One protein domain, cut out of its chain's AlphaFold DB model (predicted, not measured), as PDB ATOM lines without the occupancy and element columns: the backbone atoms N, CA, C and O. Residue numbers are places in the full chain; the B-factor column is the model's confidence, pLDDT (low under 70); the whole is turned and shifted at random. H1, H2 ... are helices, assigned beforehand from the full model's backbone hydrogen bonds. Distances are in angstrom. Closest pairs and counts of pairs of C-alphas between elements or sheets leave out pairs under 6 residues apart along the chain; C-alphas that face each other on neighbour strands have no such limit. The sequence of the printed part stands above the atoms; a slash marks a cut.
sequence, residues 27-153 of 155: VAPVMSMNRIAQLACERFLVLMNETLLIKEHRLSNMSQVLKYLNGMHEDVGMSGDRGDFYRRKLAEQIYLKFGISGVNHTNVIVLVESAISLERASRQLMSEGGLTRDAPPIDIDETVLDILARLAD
ATOM      1  N   VAL A  27     -37.113  51.028  61.226       62.12
ATOM      2  CA  VAL A  27     -35.911  50.458  60.599       62.12
ATOM      3  C   VAL A  27     -34.733  50.419  61.574       62.12
ATOM      4  O   VAL A  27     -33.955  49.465  61.560       62.12
ATOM      5  N   ALA A  28     -34.620  51.405  62.470       63.97
ATOM      6  CA  ALA A  28     -33.564  51.440  63.486       63.97
ATOM      7  C   ALA A  28     -33.526  50.172  64.378       63.97
ATOM      8  O   ALA A  28     -32.442  49.609  64.536       63.97
ATOM      9  N   PRO A  29     -34.663  49.636  64.875       76.19
ATOM     10  CA  PRO A  29     -34.687  48.359  65.593       76.19
ATOM     11  C   PRO A  29     -34.180  47.172  64.764       76.19
ATOM     12  O   PRO A  29     -33.424  46.355  65.279       76.19
ATOM     13  N   VAL A  30     -34.532  47.091  63.475       79.38
ATOM     14  CA  VAL A  30     -34.107  45.989  62.589       79.38
ATOM     15  C   VAL A  30     -32.597  46.023  62.356       79.38
ATOM     16  O   VAL A  30     -31.944  44.982  62.399       79.38
ATOM     17  N   MET A  31     -32.015  47.216  62.177       81.06
ATOM     18  CA  MET A  31     -30.561  47.366  62.070       81.06
ATOM     19  C   MET A  31     -29.845  46.956  63.362       81.06
ATOM     20  O   MET A  31     -28.831  46.259  63.299       81.06
ATOM     21  N   SER A  32     -30.376  47.341  64.526       83.62
ATOM     22  CA  SER A  32     -29.837  46.921  65.823       83.62
ATOM     23  C   SER A  32     -29.923  45.405  66.009       83.62
ATOM     24  O   SER A  32     -28.933  44.792  66.397       83.62
ATOM     25  N   MET A  33     -31.054  44.784  65.667       86.31
ATOM     26  CA  MET A  33     -31.226  43.328  65.732       86.31
ATOM     27  C   MET A  33     -30.263  42.594  64.799       86.31
ATOM     28  O   MET A  33     -29.633  41.625  65.215       86.31
ATOM     29  N   ASN A  34     -30.083  43.083  63.567       88.62
ATOM     30  CA  ASN A  34     -29.082  42.533  62.660       88.62
ATOM     31  C   ASN A  34     -27.671  42.650  63.252       88.62
ATOM     32  O   ASN A  34     -26.895  41.697  63.216       88.62
ATOM     33  N   ARG A  35     -27.331  43.806  63.835       89.19
ATOM     34  CA  ARG A  35     -26.012  44.011  64.440       89.19
ATOM     35  C   ARG A  35     -25.766  43.053  65.607       89.19
ATOM     36  O   ARG A  35     -24.693  42.456  65.661       89.19
ATOM     37  N   ILE A  36     -26.759  42.874  66.479       90.19
ATOM     38  CA  ILE A  36     -26.727  41.894  67.573       90.19
ATOM     39  C   ILE A  36     -26.504  40.488  67.011       90.19
ATOM     40  O   ILE A  36     -25.593  39.789  67.446       90.19
ATOM     41  N   ALA A  37     -27.292  40.086  66.010       90.75
ATOM     42  CA  ALA A  37     -27.224  38.749  65.430       90.75
ATOM     43  C   ALA A  37     -25.866  38.458  64.774       90.75
ATOM     44  O   ALA A  37     -25.307  37.377  64.963       90.75
ATOM     45  N   GLN A  38     -25.300  39.428  64.050       92.38
ATOM     46  CA  GLN A  38     -23.978  39.311  63.432       92.38
ATOM     47  C   GLN A  38     -22.877  39.144  64.479       92.38
ATOM     48  O   GLN A  38     -22.082  38.209  64.388       92.38
ATOM     49  N   LEU A  39     -22.862  40.009  65.497       93.06
ATOM     50  CA  LEU A  39     -21.879  39.931  66.576       93.06
ATOM     51  C   LEU A  39     -22.009  38.619  67.351       93.06
ATOM     52  O   LEU A  39     -21.006  37.955  67.595       93.06
ATOM     53  N   ALA A  40     -23.231  38.189  67.670       92.19
ATOM     54  CA  ALA A  40     -23.461  36.910  68.331       92.19
ATOM     55  C   ALA A  40     -22.948  35.729  67.486       92.19
ATOM     56  O   ALA A  40     -22.257  34.857  68.014       92.19
ATOM     57  N   CYS A  41     -23.198  35.720  66.170       92.88
ATOM     58  CA  CYS A  41     -22.646  34.711  65.256       92.88
ATOM     59  C   CYS A  41     -21.108  34.697  65.261       92.88
ATOM     60  O   CYS A  41     -20.493  33.632  65.351       92.88
ATOM     61  N   GLU A  42     -20.468  35.868  65.210       91.56
ATOM     62  CA  GLU A  42     -19.009  35.986  65.305       91.56
ATOM     63  C   GLU A  42     -18.483  35.454  66.644       91.56
ATOM     64  O   GLU A  42     -17.501  34.708  66.672       91.56
ATOM     65  N   ARG A  43     -19.158  35.769  67.758       91.12
ATOM     66  CA  ARG A  43     -18.799  35.246  69.079       91.12
ATOM     67  C   ARG A  43     -18.922  33.730  69.131       91.12
ATOM     68  O   ARG A  43     -17.977  33.088  69.576       91.12
ATOM     69  N   PHE A  44     -20.005  33.136  68.629       91.94
ATOM     70  CA  PHE A  44     -20.139  31.676  68.592       91.94
ATOM     71  C   PHE A  44     -18.999  31.010  67.813       91.94
ATOM     72  O   PHE A  44     -18.456  30.006  68.272       91.94
ATOM     73  N   LEU A  45     -18.584  31.587  66.681       91.00
ATOM     74  CA  LEU A  45     -17.430  31.096  65.924       91.00
ATOM     75  C   LEU A  45     -16.133  31.160  66.727       91.00
ATOM     76  O   LEU A  45     -15.349  30.211  66.700       91.00
ATOM     77  N   VAL A  46     -15.888  32.267  67.427       90.81
ATOM     78  CA  VAL A  46     -14.700  32.423  68.273       90.81
ATOM     79  C   VAL A  46     -14.715  31.402  69.409       90.81
ATOM     80  O   VAL A  46     -13.756  30.646  69.540       90.81
ATOM     81  N   LEU A  47     -15.818  31.309  70.155       90.00
ATOM     82  CA  LEU A  47     -15.956  30.391  71.289       90.00
ATOM     83  C   LEU A  47     -15.754  28.936  70.876       90.00
ATOM     84  O   LEU A  47     -15.055  28.186  71.551       90.00
ATOM     85  N   MET A  48     -16.336  28.536  69.743       88.06
ATOM     86  CA  MET A  48     -16.155  27.188  69.213       88.06
ATOM     87  C   MET A  48     -14.699  26.932  68.821       88.06
ATOM     88  O   MET A  48     -14.149  25.896  69.187       88.06
ATOM     89  N   ASN A  49     -14.042  27.875  68.144       87.19
ATOM     90  CA  ASN A  49     -12.631  27.742  67.766       87.19
ATOM     91  C   ASN A  49     -11.683  27.657  68.971       87.19
ATOM     92  O   ASN A  49     -10.676  26.954  68.915       87.19
ATOM     93  N   GLU A  50     -12.014  28.317  70.077       85.00
ATOM     94  CA  GLU A  50     -11.229  28.270  71.314       85.00
ATOM     95  C   GLU A  50     -11.358  26.949  72.076       85.00
ATOM     96  O   GLU A  50     -10.557  26.679  72.968       85.00
ATOM     97  N   THR A  51     -12.319  26.087  71.724       75.75
ATOM     98  CA  THR A  51     -12.440  24.776  72.376       75.75
ATOM     99  C   THR A  51     -11.245  23.859  72.106       75.75
ATOM    100  O   THR A  51     -11.096  22.885  72.835       75.75
ATOM    101  N   LEU A  52     -10.407  24.131  71.089       69.81
ATOM    102  CA  LEU A  52      -9.253  23.309  70.654       69.81
ATOM    103  C   LEU A  52      -9.583  21.834  70.332       69.81
ATOM    104  O   LEU A  52      -8.699  21.039  70.031       69.81
ATOM    105  N   LEU A  53     -10.862  21.466  70.382       69.00
ATOM    106  CA  LEU A  53     -11.393  20.114  70.206       69.00
ATOM    107  C   LEU A  53     -11.935  19.897  68.789       69.00
ATOM    108  O   LEU A  53     -12.495  18.846  68.477       69.00
ATOM    109  N   ILE A  54     -11.822  20.918  67.949       71.38
ATOM    110  CA  ILE A  54     -12.261  20.921  66.563       71.38
ATOM    111  C   ILE A  54     -11.114  20.377  65.718       71.38
ATOM    112  O   ILE A  54      -9.971  20.801  65.853       71.38
ATOM    113  N   LYS A  55     -11.423  19.404  64.858       67.50
ATOM    114  CA  LYS A  55     -10.431  18.747  63.994       67.50
ATOM    115  C   LYS A  55      -9.938  19.677  62.885       67.50
ATOM    116  O   LYS A  55      -8.787  19.601  62.468       67.50
ATOM    117  N   GLU A  56     -10.826  20.536  62.395       71.44
ATOM    118  CA  GLU A  56     -10.464  21.611  61.478       71.44
ATOM    119  C   GLU A  56      -9.611  22.655  62.205       71.44
ATOM    120  O   GLU A  56      -9.895  23.009  63.345       71.44
ATOM    121  N   HIS A  57      -8.596  23.192  61.519       68.31
ATOM    122  CA  HIS A  57      -7.712  24.219  62.081       68.31
ATOM    123  C   HIS A  57      -8.489  25.443  62.596       68.31
ATOM    124  O   HIS A  57      -8.074  26.078  63.564       68.31
ATOM    125  N   ARG A  58      -9.615  25.769  61.944       80.62
ATOM    126  CA  ARG A  58     -10.541  26.826  62.350       80.62
ATOM    127  C   ARG A  58     -11.886  26.675  61.634       80.62
ATOM    128  O   ARG A  58     -11.916  26.561  60.411       80.62
ATOM    129  N   LEU A  59     -12.988  26.769  62.371       85.25
ATOM    130  CA  LEU A  59     -14.321  26.996  61.823       85.25
ATOM    131  C   LEU A  59     -14.390  28.379  61.177       85.25
ATOM    132  O   LEU A  59     -14.095  29.398  61.811       85.25
ATOM    133  N   SER A  60     -14.821  28.399  59.924       85.75
ATOM    134  CA  SER A  60     -14.935  29.590  59.082       85.75
ATOM    135  C   SER A  60     -16.359  30.141  59.002       85.75
ATOM    136  O   SER A  60     -16.545  31.296  58.630       85.75
ATOM    137  N   ASN A  61     -17.373  29.328  59.320       89.56
ATOM    138  CA  ASN A  61     -18.775  29.702  59.149       89.56
ATOM    139  C   ASN A  61     -19.725  28.987  60.129       89.56
ATOM    140  O   ASN A  61     -19.409  27.938  60.694       89.56
ATOM    141  N   MET A  62     -20.923  29.553  60.302       91.00
ATOM    142  CA  MET A  62     -21.938  29.053  61.240       91.00
ATOM    143  C   MET A  62     -22.526  27.685  60.857       91.00
ATOM    144  O   MET A  62     -22.985  26.953  61.728       91.00
ATOM    145  N   SER A  63     -22.481  27.299  59.576       89.44
ATOM    146  CA  SER A  63     -22.902  25.955  59.144       89.44
ATOM    147  C   SER A  63     -21.990  24.880  59.739       89.44
ATOM    148  O   SER A  63     -22.470  23.869  60.254       89.44
ATOM    149  N   GLN A  64     -20.679  25.129  59.772       88.12
ATOM    150  CA  GLN A  64     -19.741  24.226  60.432       88.12
ATOM    151  C   GLN A  64     -19.989  24.173  61.946       88.12
ATOM    152  O   GLN A  64     -19.999  23.082  62.508       88.12
ATOM    153  N   VAL A  65     -20.274  25.307  62.601       88.44
ATOM    154  CA  VAL A  65     -20.663  25.330  64.028       88.44
ATOM    155  C   VAL A  65     -21.851  24.397  64.280       88.44
ATOM    156  O   VAL A  65     -21.755  23.505  65.122       88.44
ATOM    157  N   LEU A  66     -22.930  24.528  63.501       89.69
ATOM    158  CA  LEU A  66     -24.097  23.647  63.608       89.69
ATOM    159  C   LEU A  66     -23.751  22.176  63.338       89.69
ATOM    160  O   LEU A  66     -24.244  21.297  64.041       89.69
ATOM    161  N   LYS A  67     -22.876  21.886  62.367       87.50
ATOM    162  CA  LYS A  67     -22.412  20.520  62.072       87.50
ATOM    163  C   LYS A  67     -21.753  19.871  63.295       87.50
ATOM    164  O   LYS A  67     -22.050  18.718  63.607       87.50
ATOM    165  N   TYR A  68     -20.903  20.609  64.011       86.69
ATOM    166  CA  TYR A  68     -20.259  20.122  65.236       86.69
ATOM    167  C   TYR A  68     -21.248  19.975  66.399       86.69
ATOM    168  O   TYR A  68     -21.252  18.932  67.053       86.69
ATOM    169  N   LEU A  69     -22.129  20.957  66.621       87.56
ATOM    170  CA  LEU A  69     -23.140  20.901  67.689       87.56
ATOM    171  C   LEU A  69     -24.153  19.761  67.493       87.56
ATOM    172  O   LEU A  69     -24.587  19.147  68.470       87.56
ATOM    173  N   ASN A  70     -24.484  19.435  66.241       87.00
ATOM    174  CA  ASN A  70     -25.346  18.307  65.880       87.00
ATOM    175  C   ASN A  70     -24.611  16.957  65.851       87.00
ATOM    176  O   ASN A  70     -25.232  15.933  65.588       87.00
ATOM    177  N   GLY A  71     -23.296  16.926  66.095       81.00
ATOM    178  CA  GLY A  71     -22.511  15.688  66.033       81.00
ATOM    179  C   GLY A  71     -22.365  15.111  64.618       81.00
ATOM    180  O   GLY A  71     -21.930  13.976  64.463       81.00
ATOM    181  N   MET A  72     -22.681  15.885  63.576       78.50
ATOM    182  CA  MET A  72     -22.661  15.457  62.172       78.50
ATOM    183  C   MET A  72     -21.293  15.680  61.503       78.50
ATOM    184  O   MET A  72     -21.221  16.081  60.342       78.50
ATOM    185  N   HIS A  73     -20.193  15.475  62.229       74.31
ATOM    186  CA  HIS A  73     -18.830  15.517  61.684       74.31
ATOM    187  C   HIS A  73     -18.328  14.095  61.393       74.31
ATOM    188  O   HIS A  73     -18.768  13.147  62.030       74.31
ATOM    189  N   GLU A  74     -17.451  13.952  60.393       57.50
ATOM    190  CA  GLU A  74     -17.091  12.699  59.690       57.50
ATOM    191  C   GLU A  74     -16.396  11.606  60.529       57.50
ATOM    192  O   GLU A  74     -15.842  10.657  59.976       57.50
ATOM    193  N   ASP A  75     -16.441  11.680  61.856       55.09
ATOM    194  CA  ASP A  75     -15.988  10.590  62.711       55.09
ATOM    195  C   ASP A  75     -17.084   9.508  62.761       55.09
ATOM    196  O   ASP A  75     -17.889   9.394  63.689       55.09
ATOM    197  N   VAL A  76     -17.117   8.717  61.686       46.97
ATOM    198  CA  VAL A  76     -17.892   7.486  61.529       46.97
ATOM    199  C   VAL A  76     -17.522   6.533  62.671       46.97
ATOM    200  O   VAL A  76     -16.446   5.941  62.667       46.97
ATOM    201  N   GLY A  77     -18.401   6.397  63.669       51.47
ATOM    202  CA  GLY A  77     -18.284   5.348  64.690       51.47
ATOM    203  C   GLY A  77     -18.817   5.681  66.084       51.47
ATOM    204  O   GLY A  77     -19.209   4.754  66.781       51.47
ATOM    205  N   MET A  78     -18.876   6.957  66.497       52.44
ATOM    206  CA  MET A  78     -19.364   7.365  67.837       52.44
ATOM    207  C   MET A  78     -20.050   8.745  67.816       52.44
ATOM    208  O   MET A  78     -19.606   9.704  68.446       52.44
ATOM    209  N   SER A  79     -21.133   8.853  67.051       54.56
ATOM    210  CA  SER A  79     -21.820  10.107  66.702       54.56
ATOM    211  C   SER A  79     -22.719  10.703  67.800       54.56
ATOM    212  O   SER A  79     -23.070  11.877  67.718       54.56
ATOM    213  N   GLY A  80     -23.072   9.945  68.846       56.53
ATOM    214  CA  GLY A  80     -24.031  10.390  69.872       56.53
ATOM    215  C   GLY A  80     -23.461  11.347  70.928       56.53
ATOM    216  O   GLY A  80     -24.036  12.405  71.183       56.53
ATOM    217  N   ASP A  81     -22.309  11.015  71.518       67.56
ATOM    218  CA  ASP A  81     -21.822  11.706  72.725       67.56
ATOM    219  C   ASP A  81     -21.059  13.004  72.435       67.56
ATOM    220  O   ASP A  81     -21.019  13.923  73.257       67.56
ATOM    221  N   ARG A  82     -20.451  13.122  71.249       76.62
ATOM    222  CA  ARG A  82     -19.590  14.271  70.936       76.62
ATOM    223  C   ARG A  82     -20.364  15.546  70.638       76.62
ATOM    224  O   ARG A  82     -19.928  16.612  71.059       76.62
ATOM    225  N   GLY A  83     -21.513  15.457  69.963       83.81
ATOM    226  CA  GLY A  83     -22.375  16.625  69.752       83.81
ATOM    227  C   GLY A  83     -22.801  17.235  71.088       83.81
ATOM    228  O   GLY A  83     -22.674  18.441  71.297       83.81
ATOM    229  N   ASP A  84     -23.193  16.386  72.041       85.94
ATOM    230  CA  ASP A  84     -23.544  16.828  73.389       85.94
ATOM    231  C   ASP A  84     -22.365  17.438  74.143       85.94
ATOM    232  O   ASP A  84     -22.503  18.468  74.803       85.94
ATOM    233  N   PHE A  85     -21.177  16.864  73.979       87.25
ATOM    234  CA  PHE A  85     -19.954  17.424  74.530       87.25
ATOM    235  C   PHE A  85     -19.653  18.832  73.991       87.25
ATOM    236  O   PHE A  85     -19.393  19.734  74.789       87.25
ATOM    237  N   TYR A  86     -19.754  19.065  72.675       88.19
ATOM    238  CA  TYR A  86     -19.571  20.405  72.100       88.19
ATOM    239  C   TYR A  86     -20.631  21.390  72.596       88.19
ATOM    240  O   TYR A  86     -20.300  22.531  72.911       88.19
ATOM    241  N   ARG A  87     -21.886  20.952  72.748       90.44
ATOM    242  CA  ARG A  87     -22.954  21.785  73.317       90.44
ATOM    243  C   ARG A  87     -22.685  22.164  74.768       90.44
ATOM    244  O   ARG A  87     -22.816  23.333  75.122       90.44
ATOM    245  N   ARG A  88     -22.267  21.207  75.605       90.19
ATOM    246  CA  ARG A  88     -21.865  21.472  76.997       90.19
ATOM    247  C   ARG A  88     -20.699  22.447  77.052       90.19
ATOM    248  O   ARG A  88     -20.749  23.394  77.827       90.19
ATOM    249  N   LYS A  89     -19.682  22.242  76.212       90.69
ATOM    250  CA  LYS A  89     -18.500  23.107  76.162       90.69
ATOM    251  C   LYS A  89     -18.837  24.519  75.706       90.69
ATOM    252  O   LYS A  89     -18.372  25.468  76.323       90.69
ATOM    253  N   LEU A  90     -19.676  24.671  74.686       91.00
ATOM    254  CA  LEU A  90     -20.119  25.985  74.238       91.00
ATOM    255  C   LEU A  90     -20.941  26.697  75.322       91.00
ATOM    256  O   LEU A  90     -20.667  27.854  75.623       91.00
ATOM    257  N   ALA A  91     -21.895  26.005  75.951       91.12
ATOM    258  CA  ALA A  91     -22.683  26.563  77.050       91.12
ATOM    259  C   ALA A  91     -21.801  26.983  78.244       91.12
ATOM    260  O   ALA A  91     -21.981  28.064  78.799       91.12
ATOM    261  N   GLU A  92     -20.804  26.166  78.594       91.06
ATOM    262  CA  GLU A  92     -19.809  26.482  79.624       91.06
ATOM    263  C   GLU A  92     -19.003  27.739  79.262       91.06
ATOM    264  O   GLU A  92     -18.864  28.635  80.089       91.06
ATOM    265  N   GLN A  93     -18.520  27.853  78.022       90.00
ATOM    266  CA  GLN A  93     -17.778  29.031  77.562       90.00
ATOM    267  C   GLN A  93     -18.635  30.303  77.567       90.00
ATOM    268  O   GLN A  93     -18.150  31.364  77.956       90.00
ATOM    269  N   ILE A  94     -19.914  30.204  77.191       90.19
ATOM    270  CA  ILE A  94     -20.870  31.319  77.259       90.19
ATOM    271  C   ILE A  94     -21.029  31.794  78.707       90.19
ATOM    272  O   ILE A  94     -20.937  32.992  78.980       90.19
ATOM    273  N   TYR A  95     -21.207  30.859  79.641       90.88
ATOM    274  CA  TYR A  95     -21.311  31.178  81.060       90.88
ATOM    275  C   TYR A  95     -20.022  31.812  81.601       90.88
ATOM    276  O   TYR A  95     -20.077  32.856  82.246       90.88
ATOM    277  N   LEU A  96     -18.859  31.224  81.308       89.25
ATOM    278  CA  LEU A  96     -17.572  31.693  81.827       89.25
ATOM    279  C   LEU A  96     -17.164  33.064  81.279       89.25
ATOM    280  O   LEU A  96     -16.598  33.862  82.022       89.25
ATOM    281  N   LYS A  97     -17.419  33.339  79.994       88.50
ATOM    282  CA  LYS A  97     -16.973  34.586  79.354       88.50
ATOM    283  C   LYS A  97     -17.959  35.738  79.479       88.50
ATOM    284  O   LYS A  97     -17.518  36.875  79.588       88.50
ATOM    285  N   PHE A  98     -19.260  35.455  79.469       86.81
ATOM    286  CA  PHE A  98     -20.301  36.489  79.437       86.81
ATOM    287  C   PHE A  98     -21.190  36.495  80.687       86.81
ATOM    288  O   PHE A  98     -22.066  37.344  80.811       86.81
ATOM    289  N   GLY A  99     -21.011  35.547  81.616       85.44
ATOM    290  CA  GLY A  99     -21.827  35.465  82.832       85.44
ATOM    291  C   GLY A  99     -23.307  35.171  82.563       85.44
ATOM    292  O   GLY A  99     -24.160  35.459  83.401       85.44
ATOM    293  N   ILE A 100     -23.643  34.630  81.387       86.69
ATOM    294  CA  ILE A 100     -25.030  34.382  80.991       86.69
ATOM    295  C   ILE A 100     -25.497  33.055  81.596       86.69
ATOM    296  O   ILE A 100     -25.088  31.974  81.173       86.69
ATOM    297  N   SER A 101     -26.385  33.140  82.584       83.38
ATOM    298  CA  SER A 101     -27.083  31.991  83.165       83.38
ATOM    299  C   SER A 101     -28.273  31.558  82.304       83.38
ATOM    300  O   SER A 101     -28.945  32.398  81.712       83.38
ATOM    301  N   GLY A 102     -28.587  30.260  82.294       83.94
ATOM    302  CA  GLY A 102     -29.762  29.715  81.598       83.94
ATOM    303  C   GLY A 102     -29.470  29.101  80.227       83.94
ATOM    304  O   GLY A 102     -30.339  28.438  79.670       83.94
ATOM    305  N   VAL A 103     -28.241  29.229  79.717       89.94
ATOM    306  CA  VAL A 103     -27.776  28.489  78.534       89.94
ATOM    307  C   VAL A 103     -27.173  27.158  78.979       89.94
ATOM    308  O   VAL A 103     -26.294  27.108  79.836       89.94
ATOM    309  N   ASN A 104     -27.659  26.061  78.412       91.31
ATOM    310  CA  ASN A 104     -27.230  24.702  78.700       91.31
ATOM    311  C   ASN A 104     -27.090  23.892  77.398       91.31
ATOM    312  O   ASN A 104     -27.403  24.348  76.300       91.31
ATOM    313  N   HIS A 105     -26.633  22.649  77.515       89.31
ATOM    314  CA  HIS A 105     -26.403  21.784  76.356       89.31
ATOM    315  C   HIS A 105     -27.670  21.419  75.564       89.31
ATOM    316  O   HIS A 105     -27.549  20.956  74.435       89.31
ATOM    317  N   THR A 106     -28.865  21.619  76.129       89.25
ATOM    318  CA  THR A 106     -30.143  21.310  75.468       89.25
ATOM    319  C   THR A 106     -30.684  22.482  74.654       89.25
ATOM    320  O   THR A 106     -31.277  22.260  73.604       89.25
ATOM    321  N   ASN A 107     -30.446  23.726  75.087       91.19
ATOM    322  CA  ASN A 107     -30.982  24.922  74.431       91.19
ATOM    323  C   ASN A 107     -29.938  25.719  73.632       91.19
ATOM    324  O   ASN A 107     -30.315  26.570  72.830       91.19
ATOM    325  N   VAL A 108     -28.640  25.433  73.786       91.25
ATOM    326  CA  VAL A 108     -27.583  26.162  73.066       91.25
ATOM    327  C   VAL A 108     -27.686  26.010  71.544       91.25
ATOM    328  O   VAL A 108     -27.353  26.945  70.826       91.25
ATOM    329  N   ILE A 109     -28.186  24.872  71.037       91.62
ATOM    330  CA  ILE A 109     -28.468  24.720  69.598       91.62
ATOM    331  C   ILE A 109     -29.534  25.717  69.168       91.62
ATOM    332  O   ILE A 109     -29.302  26.464  68.223       91.62
ATOM    333  N   VAL A 110     -30.662  25.754  69.883       91.12
ATOM    334  CA  VAL A 110     -31.780  26.653  69.568       91.12
ATOM    335  C   VAL A 110     -31.294  28.097  69.568       91.12
ATOM    336  O   VAL A 110     -31.575  28.830  68.633       91.12
ATOM    337  N   LEU A 111     -30.472  28.484  70.547       92.06
ATOM    338  CA  LEU A 111     -29.878  29.819  70.608       92.06
ATOM    339  C   LEU A 111     -29.052  30.158  69.353       92.06
ATOM    340  O   LEU A 111     -29.184  31.246  68.790       92.06
ATOM    341  N   VAL A 112     -28.206  29.227  68.906       92.69
ATOM    342  CA  VAL A 112     -27.374  29.400  67.708       92.69
ATOM    343  C   VAL A 112     -28.235  29.461  66.443       92.69
ATOM    344  O   VAL A 112     -28.007  30.313  65.583       92.69
ATOM    345  N   GLU A 113     -29.242  28.599  66.324       92.31
ATOM    346  CA  GLU A 113     -30.184  28.590  65.198       92.31
ATOM    347  C   GLU A 113     -31.028  29.867  65.146       92.31
ATOM    348  O   GLU A 113     -31.213  30.436  64.067       92.31
ATOM    349  N   SER A 114     -31.486  30.365  66.296       90.62
ATOM    350  CA  SER A 114     -32.188  31.641  66.413       90.62
ATOM    351  C   SER A 114     -31.303  32.814  66.003       90.62
ATOM    352  O   SER A 114     -31.772  33.682  65.275       90.62
ATOM    353  N   ALA A 115     -30.020  32.826  66.381       91.69
ATOM    354  CA  ALA A 115     -29.083  33.864  65.947       91.69
ATOM    355  C   ALA A 115     -28.915  33.886  64.420       91.69
ATOM    356  O   ALA A 115     -28.995  34.946  63.801       91.69
ATOM    357  N   ILE A 116     -28.742  32.713  63.799       92.44
ATOM    358  CA  ILE A 116     -28.622  32.578  62.338       92.44
ATOM    359  C   ILE A 116     -29.922  33.003  61.647       92.44
ATOM    360  O   ILE A 116     -29.892  33.687  60.624       92.44
ATOM    361  N   SER A 117     -31.066  32.594  62.192       91.06
ATOM    362  CA  SER A 117     -32.381  32.923  61.638       91.06
ATOM    363  C   SER A 117     -32.661  34.422  61.733       91.06
ATOM    364  O   SER A 117     -33.110  35.014  60.754       91.06
ATOM    365  N   LEU A 118     -32.315  35.052  62.860       90.06
ATOM    366  CA  LEU A 118     -32.431  36.493  63.067       90.06
ATOM    367  C   LEU A 118     -31.533  37.277  62.107       90.06
ATOM    368  O   LEU A 118     -31.974  38.256  61.508       90.06
ATOM    369  N   GLU A 119     -30.289  36.837  61.929       91.00
ATOM    370  CA  GLU A 119     -29.333  37.434  60.995       91.00
ATOM    371  C   GLU A 119     -29.879  37.395  59.560       91.00
ATOM    372  O   GLU A 119     -29.958  38.423  58.891       91.00
ATOM    373  N   ARG A 120     -30.359  36.231  59.111       89.44
ATOM    374  CA  ARG A 120     -30.943  36.071  57.772       89.44
ATOM    375  C   ARG A 120     -32.211  36.890  57.586       89.44
ATOM    376  O   ARG A 120     -32.325  37.580  56.577       89.44
ATOM    377  N   ALA A 121     -33.138  36.827  58.541       86.38
ATOM    378  CA  ALA A 121     -34.409  37.539  58.469       86.38
ATOM    379  C   ALA A 121     -34.186  39.056  58.436       86.38
ATOM    380  O   ALA A 121     -34.701  39.745  57.561       86.38
ATOM    381  N   SER A 122     -33.352  39.580  59.334       87.19
ATOM    382  CA  SER A 122     -33.040  41.010  59.376       87.19
ATOM    383  C   SER A 122     -32.274  41.475  58.131       87.19
ATOM    384  O   SER A 122     -32.609  42.519  57.569       87.19
ATOM    385  N   ARG A 123     -31.319  40.685  57.619       85.88
ATOM    386  CA  ARG A 123     -30.632  40.968  56.349       85.88
ATOM    387  C   ARG A 123     -31.596  40.984  55.166       85.88
ATOM    388  O   ARG A 123     -31.525  41.900  54.348       85.88
ATOM    389  N   GLN A 124     -32.490  40.001  55.083       84.06
ATOM    390  CA  GLN A 124     -33.497  39.917  54.029       84.06
ATOM    391  C   GLN A 124     -34.404  41.150  54.051       84.06
ATOM    392  O   GLN A 124     -34.541  41.814  53.026       84.06
ATOM    393  N   LEU A 125     -34.914  41.533  55.226       80.56
ATOM    394  CA  LEU A 125     -35.760  42.718  55.382       80.56
ATOM    395  C   LEU A 125     -35.055  44.015  54.979       80.56
ATOM    396  O   LEU A 125     -35.652  44.842  54.295       80.56
ATOM    397  N   MET A 126     -33.778  44.178  55.334       78.75
ATOM    398  CA  MET A 126     -32.986  45.327  54.881       78.75
ATOM    399  C   MET A 126     -32.745  45.325  53.362       78.75
ATOM    400  O   MET A 126     -32.597  46.395  52.775       78.75
ATOM    401  N   SER A 127     -32.675  44.149  52.727       77.81
ATOM    402  CA  SER A 127     -32.438  44.018  51.281       77.81
ATOM    403  C   SER A 127     -33.700  44.183  50.428       77.81
ATOM    404  O   SER A 127     -33.623  44.737  49.334       77.81
ATOM    405  N   GLU A 128     -34.855  43.730  50.925       71.31
ATOM    406  CA  GLU A 128     -36.146  43.762  50.222       71.31
ATOM    407  C   GLU A 128     -36.901  45.080  50.454       71.31
ATOM    408  O   GLU A 128     -37.625  45.550  49.576       71.31
ATOM    409  N   GLY A 129     -36.707  45.706  51.616       58.34
ATOM    410  CA  GLY A 129     -37.293  46.990  51.982       58.34
ATOM    411  C   GLY A 129     -36.200  48.014  52.237       58.34
ATOM    412  O   GLY A 129     -35.760  48.194  53.369       58.34
ATOM    413  N   GLY A 130     -35.764  48.716  51.190       52.41
ATOM    414  CA  GLY A 130     -34.883  49.868  51.354       52.41
ATOM    415  C   GLY A 130     -35.547  50.922  52.242       52.41
ATOM    416  O   GLY A 130     -36.374  51.680  51.754       52.41
ATOM    417  N   LEU A 131     -35.196  50.962  53.533       55.44
ATOM    418  CA  LEU A 131     -35.513  52.039  54.487       55.44
ATOM    419  C   LEU A 131     -36.976  52.536  54.476       55.44
ATOM    420  O   LEU A 131     -37.247  53.685  54.831       55.44
ATOM    421  N   THR A 132     -37.952  51.713  54.087       54.09
ATOM    422  CA  THR A 132     -39.353  52.084  54.266       54.09
ATOM    423  C   THR A 132     -39.679  51.948  55.745       54.09
ATOM    424  O   THR A 132     -39.414  50.929  56.375       54.09
ATOM    425  N   ARG A 133     -40.254  53.010  56.318       54.94
ATOM    426  CA  ARG A 133     -40.570  53.170  57.752       54.94
ATOM    427  C   ARG A 133     -41.529  52.107  58.327       54.94
ATOM    428  O   ARG A 133     -41.881  52.200  59.497       54.94
ATOM    429  N   ASP A 134     -41.915  51.112  57.530       56.75
ATOM    430  CA  ASP A 134     -42.846  50.022  57.822       56.75
ATOM    431  C   ASP A 134     -42.210  48.646  57.552       56.75
ATOM    432  O   ASP A 134     -42.759  47.814  56.833       56.75
ATOM    433  N   ALA A 135     -41.036  48.391  58.134       60.66
ATOM    434  CA  ALA A 135     -40.501  47.034  58.184       60.66
ATOM    435  C   ALA A 135     -41.466  46.116  58.974       60.66
ATOM    436  O   ALA A 135     -41.951  46.527  60.038       60.66
ATOM    437  N   PRO A 136     -41.769  44.899  58.484       64.94
ATOM    438  CA  PRO A 136     -42.570  43.937  59.232       64.94
ATOM    439  C   PRO A 136     -41.833  43.521  60.517       64.94
ATOM    440  O   PRO A 136     -40.599  43.462  60.527       64.94
ATOM    441  N   PRO A 137     -42.562  43.247  61.614       66.75
ATOM    442  CA  PRO A 137     -41.942  42.818  62.859       66.75
ATOM    443  C   PRO A 137     -41.266  41.455  62.674       66.75
ATOM    444  O   PRO A 137     -41.844  40.544  62.083       66.75
ATOM    445  N   ILE A 138     -40.047  41.321  63.197       72.25
ATOM    446  CA  ILE A 138     -39.383  40.024  63.337       72.25
ATOM    447  C   ILE A 138     -39.876  39.419  64.648       72.25
ATOM    448  O   ILE A 138     -39.640  39.994  65.709       72.25
ATOM    449  N   ASP A 139     -40.559  38.282  64.565       72.06
ATOM    450  CA  ASP A 139     -40.983  37.536  65.744       72.06
ATOM    451  C   ASP A 139     -39.786  36.755  66.303       72.06
ATOM    452  O   ASP A 139     -39.224  35.883  65.634       72.06
ATOM    453  N   ILE A 140     -39.339  37.130  67.499       77.19
ATOM    454  CA  ILE A 140     -38.280  36.441  68.231       77.19
ATOM    455  C   ILE A 140     -38.606  36.466  69.719       77.19
ATOM    456  O   ILE A 140     -39.081  37.470  70.245       77.19
ATOM    457  N   ASP A 141     -38.321  35.357  70.394       82.94
ATOM    458  CA  ASP A 141     -38.437  35.263  71.845       82.94
ATOM    459  C   ASP A 141     -37.546  36.327  72.513       82.94
ATOM    460  O   ASP A 141     -36.337  36.390  72.266       82.94
ATOM    461  N   GLU A 142     -38.148  37.170  73.356       83.50
ATOM    462  CA  GLU A 142     -37.465  38.250  74.076       83.50
ATOM    463  C   GLU A 142     -36.289  37.719  74.905       83.50
ATOM    464  O   GLU A 142     -35.223  38.331  74.939       83.50
ATOM    465  N   THR A 143     -36.430  36.530  75.497       85.00
ATOM    466  CA  THR A 143     -35.369  35.914  76.304       85.00
ATOM    467  C   THR A 143     -34.162  35.517  75.457       85.00
ATOM    468  O   THR A 143     -33.014  35.676  75.877       85.00
ATOM    469  N   VAL A 144     -34.407  35.040  74.235       86.25
ATOM    470  CA  VAL A 144     -33.362  34.703  73.265       86.25
ATOM    471  C   VAL A 144     -32.670  35.974  72.791       86.25
ATOM    472  O   VAL A 144     -31.441  36.018  72.751       86.25
ATOM    473  N   LEU A 145     -33.438  37.020  72.481       86.75
ATOM    474  CA  LEU A 145     -32.887  38.303  72.056       86.75
ATOM    475  C   LEU A 145     -32.004  38.933  73.141       86.75
ATOM    476  O   LEU A 145     -30.908  39.393  72.822       86.75
ATOM    477  N   ASP A 146     -32.420  38.885  74.406       88.06
ATOM    478  CA  ASP A 146     -31.636  39.377  75.544       88.06
ATOM    479  C   ASP A 146     -30.307  38.625  75.697       88.06
ATOM    480  O   ASP A 146     -29.255  39.237  75.908       88.06
ATOM    481  N   ILE A 147     -30.322  37.295  75.554       87.38
ATOM    482  CA  ILE A 147     -29.100  36.480  75.588       87.38
ATOM    483  C   ILE A 147     -28.164  36.863  74.435       87.38
ATOM    484  O   ILE A 147     -26.964  37.047  74.650       87.38
ATOM    485  N   LEU A 148     -28.696  37.007  73.217       89.44
ATOM    486  CA  LEU A 148     -27.907  37.404  72.050       89.44
ATOM    487  C   LEU A 148     -27.346  38.823  72.197       89.44
ATOM    488  O   LEU A 148     -26.201  39.066  71.821       89.44
ATOM    489  N   ALA A 149     -28.109  39.746  72.781       87.69
ATOM    490  CA  ALA A 149     -27.670  41.115  73.020       87.69
ATOM    491  C   ALA A 149     -26.532  41.187  74.050       87.69
ATOM    492  O   ALA A 149     -25.571  41.930  73.843       87.69
ATOM    493  N   ARG A 150     -26.589  40.366  75.109       87.06
ATOM    494  CA  ARG A 150     -25.484  40.211  76.072       87.06
ATOM    495  C   ARG A 150     -24.244  39.588  75.436       87.06
ATOM    496  O   ARG A 150     -23.141  40.042  75.702       87.06
ATOM    497  N   LEU A 151     -24.408  38.589  74.566       86.06
ATOM    498  CA  LEU A 151     -23.290  38.025  73.793       86.06
ATOM    499  C   LEU A 151     -22.650  39.059  72.859       86.06
ATOM    500  O   LEU A 151     -21.443  39.027  72.627       86.06
ATOM    501  N   ALA A 152     -23.453  39.968  72.310       85.06
ATOM    502  CA  ALA A 152     -22.996  41.040  71.439       85.06
ATOM    503  C   ALA A 152     -22.344  42.220  72.192       85.06
ATOM    504  O   ALA A 152     -21.955  43.183  71.533       85.06
ATOM    505  N   ASP A 153     -22.221  42.160  73.527       79.12
ATOM    506  CA  ASP A 153     -21.749  43.255  74.393       79.12
ATOM    507  C   ASP A 153     -22.515  44.577  74.156       79.12
ATOM    508  O   ASP A 153     -21.946  45.667  74.212       79.12
TER     509      ASP A 153
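AT A GLANCE: This is residues 27 to 153 of the 155 residues of an uncharacterized protein of Mytilus galloprovincialis (UniProt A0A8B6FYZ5). Two long helices, H1 and H4, cross near their middles and run opposite ways as the core; the shorter H5 crosses them both on one side. H3 packs across the end where H1 finishes and H4 starts, and the short H2 fits in beside H1, H3 and H4. The printed part has 127 residues with five named helices, H1 to H5 in chain order, and no named strand: all helix. It is compact, with a radius of gyration of the C-alphas of 15.6 A, yet elongated, spanning 52 by 29 by 22 A.

HOW THE PARTS SIT: Start with H1, residues 27 to 50, and H4, residues 108 to 128: they touch closest at the C-alphas of Ala 37 and Glu 119, 5.1 A apart, at a steep tilt of 40 degrees, opposite ways. H2, residues 62 to 69, touches residues 41 to 48 of H1 alone, closest at the C-alphas of Leu 45 and Met 62, 6.8 A. H2 runs at a shallow tilt of 15 degrees to H4, opposite ways, and touches its residues 109 to 116 alone, closest at the C-alphas of Leu 69 and Ile 109, 6.8 A. Look next at H3, residues 79 to 98: its residues 87 to 91 alone touch residues 108 to 109 of H4, closest at the C-alphas of Ala 91 and Val 108, 6.3 A, about perpendicular at 74 degrees. H5, residues 142 to 151, touches residues 36 to 43 of H1 alone, closest at the C-alphas of Ala 40 and Leu 151, 5.6 A. H3 and H5 only just touch, with 3 pairs of C-alphas within 8 A, the closest those of Phe 98 and Leu 151, 6.6 A. H2 and H5 are apart. The helix packing is mostly crossed, that is, the helices that touch stand mostly at large angles to each other: of 9 pairs of helices that touch, 1 is at a shallow tilt. In H1, H2, H4 and H5 every O i to N i+4 pair is within hydrogen-bond range; in H3 14 of 16 are.

IN THESE COORDINATES: Find C-alpha 27 at (-35.911, 50.458, 60.599); from there H1 runs 34.9 A to C-alpha 50. H2 measures 10.5 A, H3 29.3 A and H4 30.1 A. H5 runs 14.2 A and ends at C-alpha 151, at (-23.290, 38.025, 73.793).

THE WHOLE: The two C-alphas farthest apart are those of Gly 77 and Arg 133, 53.2 A. The printed part has no cut. The links H1 to H2 and H4 to H5 are long. Mean pLDDT of the printed part is 81.6; among the residues under 70 are 74 to 81 and 129 to 137.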